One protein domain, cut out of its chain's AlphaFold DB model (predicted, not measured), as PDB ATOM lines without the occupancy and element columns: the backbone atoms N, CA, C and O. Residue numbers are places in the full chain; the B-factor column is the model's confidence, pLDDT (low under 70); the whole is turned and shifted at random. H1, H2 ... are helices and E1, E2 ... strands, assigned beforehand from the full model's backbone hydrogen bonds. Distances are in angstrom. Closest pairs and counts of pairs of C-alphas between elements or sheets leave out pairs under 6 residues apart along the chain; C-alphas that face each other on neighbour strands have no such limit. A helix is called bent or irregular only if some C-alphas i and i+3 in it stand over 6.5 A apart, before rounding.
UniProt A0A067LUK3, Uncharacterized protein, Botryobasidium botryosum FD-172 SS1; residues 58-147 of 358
ATOM      1  N   TRP A  58      46.539  25.506 -50.538       85.94
ATOM      2  CA  TRP A  58      45.509  24.719 -51.205       85.94
ATOM      3  C   TRP A  58      45.460  25.065 -52.688       85.94
ATOM      4  O   TRP A  58      45.402  26.232 -53.073       85.94
ATOM      5  N   THR A  59      45.428  24.038 -53.524       89.88
ATOM      6  CA  THR A  59      45.149  24.162 -54.954       89.88
ATOM      7  C   THR A  59      43.680  24.518 -55.195       89.88
ATOM      8  O   THR A  59      42.814  24.246 -54.363       89.88
ATOM      9  N   LEU A  60      43.365  25.084 -56.364       91.69
ATOM     10  CA  LEU A  60      41.978  25.380 -56.738       91.69
ATOM     11  C   LEU A  60      41.040  24.150 -56.642       91.69
ATOM     12  O   LEU A  60      39.978  24.291 -56.035       91.69
ATOM     13  N   PRO A  61      41.398  22.942 -57.132       93.38
ATOM     14  CA  PRO A  61      40.559  21.757 -56.942       93.38
ATOM     15  C   PRO A  61      40.347  21.389 -55.470       93.38
ATOM     16  O   PRO A  61      39.237  21.026 -55.087       93.38
ATOM     17  N   GLU A  62      41.380  21.521 -54.628       91.50
ATOM     18  CA  GLU A  62      41.248  21.296 -53.183       91.50
ATOM     19  C   GLU A  62      40.292  22.319 -52.559       91.50
ATOM     20  O   GLU A  62      39.442  21.929 -51.765       91.50
ATOM     21  N   LEU A  63      40.362  23.603 -52.938       92.00
ATOM     22  CA  LEU A  63      39.423  24.632 -52.465       92.00
ATOM     23  C   LEU A  63      37.978  24.328 -52.891       92.00
ATOM     24  O   LEU A  63      37.046  24.452 -52.098       92.00
ATOM     25  N   ILE A  64      37.773  23.895 -54.135       94.00
ATOM     26  CA  ILE A  64      36.441  23.531 -54.637       94.00
ATOM     27  C   ILE A  64      35.887  22.318 -53.877       94.00
ATOM     28  O   ILE A  64      34.722  22.331 -53.473       94.00
ATOM     29  N   ALA A  65      36.714  21.300 -53.623       90.62
ATOM     30  CA  ALA A  65      36.317  20.128 -52.844       90.62
ATOM     31  C   ALA A  65      36.056  20.484 -51.368       90.62
ATOM     32  O   ALA A  65      35.044  20.085 -50.789       90.62
ATOM     33  N   GLY A  66      36.939  21.282 -50.766       87.44
ATOM     34  CA  GLY A  66      36.877  21.712 -49.371       87.44
ATOM     35  C   GLY A  66      35.657  22.569 -49.035       87.44
ATOM     36  O   GLY A  66      35.184  22.557 -47.895       87.44
ATOM     37  N   ARG A  67      35.119  23.276 -50.037       91.12
ATOM     38  CA  ARG A  67      33.899  24.082 -49.939       91.12
ATOM     39  C   ARG A  67      32.719  23.292 -49.372       91.12
ATOM     40  O   ARG A  67      31.978  23.833 -48.559       91.12
ATOM     41  N   GLY A  68      32.552  22.029 -49.777       84.31
ATOM     42  CA  GLY A  68      31.430  21.184 -49.345       84.31
ATOM     43  C   GLY A  68      31.430  20.863 -47.847       84.31
ATOM     44  O   GLY A  68      30.398  20.489 -47.301       84.31
ATOM     45  N   PHE A  69      32.567  21.050 -47.175       85.00
ATOM     46  CA  PHE A  69      32.720  20.818 -45.738       85.00
ATOM     47  C   PHE A  69      32.547  22.089 -44.897       85.00
ATOM     48  O   PHE A  69      32.630  22.028 -43.670       85.00
ATOM     49  N   GLN A  70      32.335  23.249 -45.526       85.88
ATOM     50  CA  GLN A  70      32.165  24.505 -44.802       85.88
ATOM     51  C   GLN A  70      30.722  24.647 -44.320       85.88
ATOM     52  O   GLN A  70      29.785  24.623 -45.114       85.88
ATOM     53  N   ASN A  71      30.538  24.860 -43.017       84.44
ATOM     54  CA  ASN A  71      29.229  25.148 -42.437       84.44
ATOM     55  C   ASN A  71      28.865  26.631 -42.641       84.44
ATOM     56  O   ASN A  71      28.908  27.428 -41.705       84.44
ATOM     57  N   MET A  72      28.584  27.015 -43.888       84.44
ATOM     58  CA  MET A  72      28.222  28.384 -44.262       84.44
ATOM     59  C   MET A  72      26.862  28.408 -44.971       84.44
ATOM     60  O   MET A  72      26.627  27.559 -45.830       84.44
ATOM     61  N   PRO A  73      25.986  29.394 -44.686       88.25
ATOM     62  CA  PRO A  73      24.660  29.476 -45.310       88.25
ATOM     63  C   PRO A  73      24.697  29.592 -46.838       88.25
ATOM     64  O   PRO A  73      23.791  29.128 -47.522       88.25
ATOM     65  N   SER A  74      25.742  30.228 -47.367       90.75
ATOM     66  CA  SER A  74      25.980  30.390 -48.797       90.75
ATOM     67  C   SER A  74      27.484  30.275 -49.035       90.75
ATOM     68  O   SER A  74      28.200  31.228 -48.739       90.75
ATOM     69  N   PRO A  75      28.019  29.116 -49.445       91.12
ATOM     70  CA  PRO A  75      29.432  28.994 -49.780       91.12
ATOM     71  C   PRO A  75      29.754  29.672 -51.123       91.12
ATOM     72  O   PRO A  75      28.881  29.738 -51.988       91.12
ATOM     73  N   PRO A  76      30.991  30.165 -51.335       93.88
ATOM     74  CA  PRO A  76      31.372  30.774 -52.609       93.88
ATOM     75  C   PRO A  76      31.224  29.786 -53.776       93.88
ATOM     76  O   PRO A  76      31.505  28.590 -53.658       93.88
ATOM     77  N   SER A  77      30.794  30.277 -54.930       95.12
ATOM     78  CA  SER A  77      30.752  29.507 -56.175       95.12
ATOM     79  C   SER A  77      32.158  29.096 -56.642       95.12
ATOM     80  O   SER A  77      33.172  29.602 -56.161       95.12
ATOM     81  N   GLU A  78      32.243  28.161 -57.592       95.62
ATOM     82  CA  GLU A  78      33.547  27.721 -58.125       95.62
ATOM     83  C   GLU A  78      34.249  28.854 -58.869       95.62
ATOM     84  O   GLU A  78      35.435  29.070 -58.657       95.62
ATOM     85  N   ALA A  79      33.496  29.643 -59.641       92.88
ATOM     86  CA  ALA A  79      34.011  30.824 -60.327       92.88
ATOM     87  C   ALA A  79      34.517  31.902 -59.349       92.88
ATOM     88  O   ALA A  79      35.496  32.589 -59.630       92.88
ATOM     89  N   GLU A  80      33.871  32.060 -58.190       93.06
ATOM     90  CA  GLU A  80      34.346  32.956 -57.128       93.06
ATOM     91  C   GLU A  80      35.649  32.455 -56.499       93.06
ATOM     92  O   GLU A  80      36.577  33.242 -56.314       93.06
ATOM     93  N   LEU A  81      35.745  31.152 -56.211       92.56
ATOM     94  CA  LEU A  81      36.969  30.536 -55.693       92.56
ATOM     95  C   LEU A  81      38.111  30.580 -56.709       92.56
ATOM     96  O   LEU A  81      39.238  30.854 -56.314       92.56
ATOM     97  N   GLU A  82      37.836  30.367 -57.992       91.19
ATOM     98  CA  GLU A  82      38.806  30.507 -59.079       91.19
ATOM     99  C   GLU A  82      39.307  31.950 -59.169       91.19
ATOM    100  O   GLU A  82      40.506  32.202 -59.050       91.19
ATOM    101  N   ALA A  83      38.391  32.922 -59.242       85.75
ATOM    102  CA  ALA A  83      38.743  34.338 -59.291       85.75
ATOM    103  C   ALA A  83      39.492  34.819 -58.036       85.75
ATOM    104  O   ALA A  83      40.288  35.762 -58.121       85.75
ATOM    105  N   TYR A  84      39.217  34.222 -56.871       86.56
ATOM    106  CA  TYR A  84      39.968  34.467 -55.645       86.56
ATOM    107  C   TYR A  84      41.340  33.793 -55.695       86.56
ATOM    108  O   TYR A  84      42.328  34.471 -55.458       86.56
ATOM    109  N   HIS A  85      41.439  32.513 -56.051       86.62
ATOM    110  CA  HIS A  85      42.696  31.759 -56.122       86.62
ATOM    111  C   HIS A  85      43.692  32.372 -57.120       86.62
ATOM    112  O   HIS A  85      44.895  32.363 -56.883       86.62
ATOM    113  N   GLU A  86      43.208  32.966 -58.213       82.25
ATOM    114  CA  GLU A  86      44.052  33.717 -59.148       82.25
ATOM    115  C   GLU A  86      44.725  34.949 -58.520       82.25
ATOM    116  O   GLU A  86      45.735  35.419 -59.039       82.25
ATOM    117  N   ARG A  87      44.169  35.514 -57.439       75.38
ATOM    118  CA  ARG A  87      44.559  36.832 -56.902       75.38
ATOM    119  C   ARG A  87      45.051  36.794 -55.460       75.38
ATOM    120  O   ARG A  87      46.019  37.467 -55.127       75.38
ATOM    121  N   GLY A  88      44.328  36.087 -54.610       77.50
ATOM    122  CA  GLY A  88      44.509  36.019 -53.172       77.50
ATOM    123  C   GLY A  88      45.448  34.901 -52.746       77.50
ATOM    124  O   GLY A  88      46.092  34.241 -53.560       77.50
ATOM    125  N   VAL A  89      45.533  34.711 -51.432       77.00
ATOM    126  CA  VAL A  89      46.344  33.650 -50.839       77.00
ATOM    127  C   VAL A  89      45.632  32.320 -51.063       77.00
ATOM    128  O   VAL A  89      44.447  32.238 -50.742       77.00
ATOM    129  N   PRO A  90      46.312  31.247 -51.492       77.25
ATOM    130  CA  PRO A  90      45.782  29.878 -51.473       77.25
ATOM    131  C   PRO A  90      45.576  29.313 -50.044       77.25
ATOM    132  O   PRO A  90      45.928  28.178 -49.732       77.25
ATOM    133  N   SER A  91      44.995  30.108 -49.143       83.00
ATOM    134  CA  SER A  91      44.572  29.730 -47.798       83.00
ATOM    135  C   SER A  91      43.080  29.431 -47.825       83.00
ATOM    136  O   SER A  91      42.276  30.322 -48.091       83.00
ATOM    137  N   ALA A  92      42.695  28.193 -47.512       82.94
ATOM    138  CA  ALA A  92      41.293  27.778 -47.501       82.94
ATOM    139  C   ALA A  92      40.420  28.660 -46.600       82.94
ATOM    140  O   ALA A  92      39.341  29.090 -47.005       82.94
ATOM    141  N   ARG A  93      40.920  29.000 -45.403       82.25
ATOM    142  CA  ARG A  93      40.209  29.862 -44.452       82.25
ATOM    143  C   ARG A  93      39.896  31.225 -45.065       82.25
ATOM    144  O   ARG A  93      38.753  31.665 -45.005       82.25
ATOM    145  N   ILE A  94      40.898  31.867 -45.666       81.44
ATOM    146  CA  ILE A  94      40.739  33.200 -46.253       81.44
ATOM    147  C   ILE A  94      39.882  33.116 -47.524       81.44
ATOM    148  O   ILE A  94      38.983  33.932 -47.706       81.44
ATOM    149  N   ALA A  95      40.089  32.097 -48.361       87.50
ATOM    150  CA  ALA A  95      39.329  31.895 -49.591       87.50
ATOM    151  C   ALA A  95      37.825  31.758 -49.328       87.50
ATOM    152  O   ALA A  95      37.036  32.468 -49.942       87.50
ATOM    153  N   TYR A  96      37.398  30.921 -48.378       88.00
ATOM    154  CA  TYR A  96      35.964  30.761 -48.098       88.00
ATOM    155  C   TYR A  96      35.324  32.008 -47.485       88.00
ATOM    156  O   TYR A  96      34.150  32.270 -47.738       88.00
ATOM    157  N   GLN A  97      36.092  32.789 -46.722       84.44
ATOM    158  CA  GLN A  97      35.623  34.046 -46.139       84.44
ATOM    159  C   GLN A  97      35.509  35.172 -47.175       84.44
ATOM    160  O   GLN A  97      34.593  35.988 -47.089       84.44
ATOM    161  N   ASN A  98      36.424  35.220 -48.148       84.31
ATOM    162  CA  ASN A  98      36.633  36.404 -48.984       84.31
ATOM    163  C   ASN A  98      36.340  36.211 -50.479       84.31
ATOM    164  O   ASN A  98      36.263  37.205 -51.200       84.31
ATOM    165  N   ALA A  99      36.168  34.979 -50.968       85.75
ATOM    166  CA  ALA A  99      35.922  34.731 -52.392       85.75
ATOM    167  C   ALA A  99      34.567  35.268 -52.880       85.75
ATOM    168  O   ALA A  99      34.419  35.559 -54.067       85.75
ATOM    169  N   GLN A 100      33.595  35.439 -51.981       85.38
ATOM    170  CA  GLN A 100      32.278  35.965 -52.338       85.38
ATOM    171  C   GLN A 100      32.368  37.389 -52.892       85.38
ATOM    172  O   GLN A 100      33.050  38.248 -52.328       85.38
ATOM    173  N   ILE A 101      31.611  37.678 -53.953       73.62
ATOM    174  CA  ILE A 101      31.611  38.992 -54.622       73.62
ATOM    175  C   ILE A 101      31.375  40.145 -53.631       73.62
ATOM    176  O   ILE A 101      32.068  41.163 -53.699       73.62
ATOM    177  N   CYS A 102      30.458  39.976 -52.673       61.09
ATOM    178  CA  CYS A 102      30.147  40.987 -51.656       61.09
ATOM    179  C   CYS A 102      31.285  41.217 -50.643       61.09
ATOM    180  O   CYS A 102      31.378  42.296 -50.059       61.09
ATOM    181  N   ALA A 103      32.166  40.234 -50.440       63.06
ATOM    182  CA  ALA A 103      33.299  40.329 -49.519       63.06
ATOM    183  C   ALA A 103      34.546  40.963 -50.165       63.06
ATOM    184  O   ALA A 103      35.457  41.399 -49.458       63.06
ATOM    185  N   LYS A 104      34.575  41.069 -51.500       65.44
ATOM    186  CA  LYS A 104      35.765  41.443 -52.273       65.44
ATOM    187  C   LYS A 104      36.362  42.800 -51.889       65.44
ATOM    188  O   LYS A 104      37.567  42.897 -51.686       65.44
ATOM    189  N   SER A 105      35.533  43.835 -51.730       67.25
ATOM    190  CA  SER A 105      36.010  45.175 -51.344       67.25
ATOM    191  C   SER A 105      36.605  45.205 -49.932       67.25
ATOM    192  O   SER A 105      37.565  45.931 -49.675       67.25
ATOM    193  N   THR A 106      36.065  44.394 -49.020       73.00
ATOM    194  CA  THR A 106      36.543  44.301 -47.637       73.00
ATOM    195  C   THR A 106      37.850  43.522 -47.558       73.00
ATOM    196  O   THR A 106      38.756  43.957 -46.849       73.00
ATOM    197  N   SER A 107      37.973  42.420 -48.305       70.81
ATOM    198  CA  SER A 107      39.201  41.620 -48.373       70.81
ATOM    199  C   SER A 107      40.359  42.411 -48.967       70.81
ATOM    200  O   SER A 107      41.422  42.459 -48.358       70.81
ATOM    201  N   ASP A 108      40.149  43.077 -50.108       74.62
ATOM    202  CA  ASP A 108      41.201  43.876 -50.749       74.62
ATOM    203  C   ASP A 108      41.698  44.972 -49.793       74.62
ATOM    204  O   ASP A 108      42.899  45.199 -49.666       74.62
ATOM    205  N   ARG A 109      40.785  45.617 -49.051       76.12
ATOM    206  CA  ARG A 109      41.153  46.611 -48.034       76.12
ATOM    207  C   ARG A 109      41.922  45.989 -46.865       76.12
ATOM    208  O   ARG A 109      42.901  46.585 -46.425       76.12
ATOM    209  N   ARG A 110      41.486  44.825 -46.365       76.06
ATOM    210  CA  ARG A 110      42.136  44.129 -45.242       76.06
ATOM    211  C   ARG A 110      43.559  43.726 -45.563       76.06
ATOM    212  O   ARG A 110      44.399  43.972 -44.727       76.06
ATOM    213  N   THR A 111      43.832  43.257 -46.775       75.69
ATOM    214  CA  THR A 111      45.197  42.896 -47.177       75.69
ATOM    215  C   THR A 111      46.031  44.134 -47.521       75.69
ATOM    216  O   THR A 111      47.216  44.212 -47.196       75.69
ATOM    217  N   ARG A 112      45.431  45.153 -48.155       74.69
ATOM    218  CA  ARG A 112      46.165  46.347 -48.599       74.69
ATOM    219  C   ARG A 112      46.631  47.232 -47.447       74.69
ATOM    220  O   ARG A 112      47.708  47.809 -47.547       74.69
ATOM    221  N   GLU A 113      45.856  47.374 -46.377       79.81
ATOM    222  CA  GLU A 113      46.224  48.250 -45.257       79.81
ATOM    223  C   GLU A 113      47.466  47.774 -44.467       79.81
ATOM    224  O   GLU A 113      48.337  48.602 -44.198       79.81
ATOM    225  N   PRO A 114      47.616  46.483 -44.116       77.69
ATOM    226  CA  PRO A 114      48.856  45.924 -43.588       77.69
ATOM    227  C   PRO A 114      50.019  46.075 -44.564       77.69
ATOM    228  O   PRO A 114      51.085  46.519 -44.148       77.69
ATOM    229  N   ILE A 115      49.811  45.807 -45.860       76.12
ATOM    230  CA  ILE A 115      50.864  45.966 -46.877       76.12
ATOM    231  C   ILE A 115      51.327  47.422 -46.984       76.12
ATOM    232  O   ILE A 115      52.521  47.677 -47.017       76.12
ATOM    233  N   ARG A 116      50.412  48.396 -46.968       74.12
ATOM    234  CA  ARG A 116      50.761  49.831 -46.931       74.12
ATOM    235  C   ARG A 116      51.570  50.202 -45.694       74.12
ATOM    236  O   ARG A 116      52.409  51.092 -45.731       74.12
ATOM    237  N   ARG A 117      51.297  49.537 -44.570       78.62
ATOM    238  CA  ARG A 117      52.033  49.722 -43.314       78.62
ATOM    239  C   ARG A 117      53.354  48.952 -43.282       78.62
ATOM    240  O   ARG A 117      54.137  49.189 -42.352       78.62
ATOM    241  N   LEU A 118      53.585  48.057 -44.241       74.06
ATOM    242  CA  LEU A 118      54.761  47.212 -44.370       74.06
ATOM    243  C   LEU A 118      55.895  48.038 -44.974       74.06
ATOM    244  O   LEU A 118      56.047  48.167 -46.184       74.06
ATOM    245  N   THR A 119      56.694  48.637 -44.100       74.81
ATOM    246  CA  THR A 119      57.957  49.257 -44.500       74.81
ATOM    247  C   THR A 119      59.009  48.175 -44.718       74.81
ATOM    248  O   THR A 119      58.886  47.074 -44.183       74.81
ATOM    249  N   TYR A 120      60.085  48.485 -45.441       68.38
ATOM    250  CA  TYR A 120      61.179  47.532 -45.624       68.38
ATOM    251  C   TYR A 120      61.765  47.002 -44.295       68.38
ATOM    252  O   TYR A 120      61.859  45.784 -44.152       68.38
ATOM    253  N   PRO A 121      62.040  47.835 -43.265       73.00
ATOM    254  CA  PRO A 121      62.460  47.321 -41.959       73.00
ATOM    255  C   PRO A 121      61.435  46.383 -41.315       73.00
ATOM    256  O   PRO A 121      61.807  45.361 -40.751       73.00
ATOM    257  N   LYS A 122      60.132  46.677 -41.433       79.81
ATOM    258  CA  LYS A 122      59.078  45.775 -40.939       79.81
ATOM    259  C   LYS A 122      59.019  44.478 -41.734       79.81
ATOM    260  O   LYS A 122      58.728  43.441 -41.159       79.81
ATOM    261  N   LEU A 123      59.305  44.532 -43.032       75.31
ATOM    262  CA  LEU A 123      59.386  43.353 -43.875       75.31
ATOM    263  C   LEU A 123      60.576  42.472 -43.502       75.31
ATOM    264  O   LEU A 123      60.418  41.263 -43.387       75.31
ATOM    265  N   GLN A 124      61.746  43.071 -43.272       73.12
ATOM    266  CA  GLN A 124      62.922  42.357 -42.781       73.12
ATOM    267  C   GLN A 124      62.667  41.734 -41.410       73.12
ATOM    268  O   GLN A 124      62.989  40.565 -41.220       73.12
ATOM    269  N   LEU A 125      62.059  42.487 -40.485       79.25
ATOM    270  CA  LEU A 125      61.656  41.973 -39.177       79.25
ATOM    271  C   LEU A 125      60.677  40.811 -39.324       79.25
ATOM    272  O   LEU A 125      60.893  39.772 -38.724       79.25
ATOM    273  N   LEU A 126      59.675  40.930 -40.195       76.25
ATOM    274  CA  LEU A 126      58.719  39.856 -40.437       76.25
ATOM    275  C   LEU A 126      59.381  38.604 -41.031       76.25
ATOM    276  O   LEU A 126      59.087  37.492 -40.602       76.25
ATOM    277  N   ILE A 127      60.285  38.767 -42.003       73.31
ATOM    278  CA  ILE A 127      61.064  37.654 -42.564       73.31
ATOM    279  C   ILE A 127      61.907  37.010 -41.462       73.31
ATOM    280  O   ILE A 127      61.925  35.787 -41.349       73.31
ATOM    281  N   TYR A 128      62.574  37.814 -40.634       76.56
ATOM    282  CA  TYR A 128      63.362  37.333 -39.505       76.56
ATOM    283  C   TYR A 128      62.497  36.576 -38.488       76.56
ATOM    284  O   TYR A 128      62.850  35.464 -38.100       76.56
ATOM    285  N   ASP A 129      61.338  37.112 -38.113       75.44
ATOM    286  CA  ASP A 129      60.400  36.480 -37.184       75.44
ATOM    287  C   ASP A 129      59.871  35.155 -37.743       75.44
ATOM    288  O   ASP A 129      59.803  34.165 -37.015       75.44
ATOM    289  N   ILE A 130      59.585  35.085 -39.046       70.44
ATOM    290  CA  ILE A 130      59.191  33.844 -39.728       70.44
ATOM    291  C   ILE A 130      60.327  32.823 -39.736       70.44
ATOM    292  O   ILE A 130      60.098  31.663 -39.392       70.44
ATOM    293  N   LEU A 131      61.551  33.238 -40.074       67.38
ATOM    294  CA  LEU A 131      62.729  32.364 -40.043       67.38
ATOM    295  C   LEU A 131      63.001  31.827 -38.634       67.38
ATOM    296  O   LEU A 131      63.416  30.682 -38.476       67.38
ATOM    297  N   MET A 132      62.720  32.631 -37.610       72.00
ATOM    298  CA  MET A 132      62.856  32.247 -36.206       72.00
ATOM    299  C   MET A 132      61.630  31.505 -35.655       72.00
ATOM    300  O   MET A 132      61.633  31.140 -34.478       72.00
ATOM    301  N   MET A 133      60.586  31.297 -36.469       66.56
ATOM    302  CA  MET A 133      59.270  30.797 -36.052       66.56
ATOM    303  C   MET A 133      58.694  31.537 -34.830       66.56
ATOM    304  O   MET A 133      57.983  30.961 -34.010       66.56
ATOM    305  N   ARG A 134      59.010  32.832 -34.715       67.69
ATOM    306  CA  ARG A 134      58.504  33.786 -33.718       67.69
ATOM    307  C   ARG A 134      57.391  34.650 -34.298       67.69
ATOM    308  O   ARG A 134      57.260  35.819 -33.949       67.69
ATOM    309  N   THR A 135      56.599  34.098 -35.210       59.12
ATOM    310  CA  THR A 135      55.351  34.751 -35.585       59.12
ATOM    311  C   THR A 135      54.423  34.630 -34.388       59.12
ATOM    312  O   THR A 135      53.733  33.622 -34.229       59.12
ATOM    313  N   ASP A 136      54.446  35.630 -33.515       57.50
ATOM    314  CA  ASP A 136      53.344  35.854 -32.591       57.50
ATOM    315  C   ASP A 136      52.039  35.920 -33.414       57.50
ATOM    316  O   ASP A 136      52.076  36.210 -34.616       57.50
ATOM    317  N   ASP A 137      50.882  35.695 -32.783       53.66
ATOM    318  CA  ASP A 137      49.538  35.874 -33.379       53.66
ATOM    319  C   ASP A 137      49.254  37.350 -33.775       53.66
ATOM    320  O   ASP A 137      48.123  37.826 -33.736       53.66
ATOM    321  N   LEU A 138      50.281  38.124 -34.137       55.09
ATOM    322  CA  LEU A 138      50.149  39.411 -34.794       55.09
ATOM    323  C   LEU A 138      49.333  39.197 -36.073       55.09
ATOM    324  O   LEU A 138      49.785  38.570 -37.036       55.09
ATOM    325  N   ASP A 139      48.113  39.727 -36.016       56.94
ATOM    326  CA  ASP A 139      46.910  39.359 -36.775       56.94
ATOM    327  C   ASP A 139      47.016  39.382 -38.312       56.94
ATOM    328  O   ASP A 139      46.076  38.971 -38.982       56.94
ATOM    329  N   ASP A 140      48.139  39.807 -38.897       60.50
ATOM    330  CA  ASP A 140      48.196  40.173 -40.314       60.50
ATOM    331  C   ASP A 140      49.152  39.303 -41.164       60.50
ATOM    332  O   ASP A 140      49.036  39.293 -42.389       60.50
ATOM    333  N   SER A 141      50.104  38.560 -40.576       62.88
ATOM    334  CA  SER A 141      51.204  37.917 -41.340       62.88
ATOM    335  C   SER A 141      50.740  36.849 -42.348       62.88
ATOM    336  O   SER A 141      51.277  36.745 -43.456       62.88
ATOM    337  N   TYR A 142      49.693  36.098 -42.007       65.88
ATOM    338  CA  TYR A 142      49.135  35.028 -42.841       65.88
ATOM    339  C   TYR A 142      48.317  35.540 -44.040       65.88
ATOM    340  O   TYR A 142      47.954  34.753 -44.917       65.88
ATOM    341  N   GLU A 143      48.018  36.843 -44.106       68.44
ATOM    342  CA  GLU A 143      47.296  37.435 -45.238       68.44
ATOM    343  C   GLU A 143      48.193  37.692 -46.456       68.44
ATOM    344  O   GLU A 143      47.695  37.858 -47.570       68.44
ATOM    345  N   TYR A 144      49.514  37.737 -46.275       69.94
ATOM    346  CA  TYR A 144      50.442  38.074 -47.356       69.94
ATOM    347  C   TYR A 144      51.752  37.281 -47.344       69.94
ATOM    348  O   TYR A 144      52.544  37.471 -48.266       69.94
ATOM    349  N   MET A 145      51.967  36.349 -46.409       72.25
ATOM    350  CA  MET A 145      53.065  35.372 -46.468       72.25
ATOM    351  C   MET A 145      52.558  33.927 -46.415       72.25
ATOM    352  O   MET A 145      51.710  33.563 -45.604       72.25
ATOM    353  N   LEU A 146      53.060  33.110 -47.340       73.06
ATOM    354  CA  LEU A 146      52.895  31.667 -47.369       73.06
ATOM    355  C   LEU A 146      54.168  31.058 -46.826       73.06
ATOM    356  O   LEU A 146      55.253  31.297 -47.348       73.06
ATOM    357  N   VAL A 147      54.013  30.213 -45.823       72.31
ATOM    358  CA  VAL A 147      55.076  29.320 -45.399       72.31
ATOM    359  C   VAL A 147      54.656  27.916 -45.805       72.31
ATOM    360  O   VAL A 147      53.545  27.488 -45.493       72.31
TER     361      VAL A 147
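AT A GLANCE: This is residues 58 to 147 of the 358 residues of an uncharacterized protein of Botryobasidium botryosum FD-172 SS1 (UniProt A0A067LUK3). The long helix H4 makes the base of an open bracket: three short, crossed helices, H1, H2 and H3, cluster at one end, H5 turns off at the other, and E1 folds back into the gap. The printed part has 90 residues, five named helices then one named strand, mostly helix. It is only just compact, close to loose, with radius of gyration of the C-alphas 14.5 A and spans of 40 by 25 by 21 A.

HOW THE PARTS SIT: Start at H4, residues 101 to 117, irregular, with C-alphas 102 and 105 7.2 A apart. Its residues 103 to 107 only just touch H3, residues 92 to 98, only at the corner, with 3 pairs of C-alphas within 8 A; the closest, Asn 98 and Ser 107, are 5.8 A apart. H3, the hub, also touches H1, residues 60 to 69, about perpendicular at 82 degrees, closest at C-alphas Leu 63 and Ala 92, 6.2 A. It touches H2, residues 78 to 85, closest at C-alphas Tyr 84 and Ala 95, 6.6 A. H5, residues 120 to 131, is near E1, residues 145 to 147, which pairs with no named strand. Every O i to N i+4 pair is within hydrogen-bond range in H2, H3 and H5; 4 of 6 are in H1, 10 of 13 in H4.

IN THESE COORDINATES: Find C-alpha 101 at (31.611, 38.992, -54.622); H4 runs 25.7 A to C-alpha 117 at (52.033, 49.722, -43.314).

THE WHOLE: The printed part has no cut. The link of residues 132 to 144 is long, and pLDDT is under 70 at residues 133 to 144, among others.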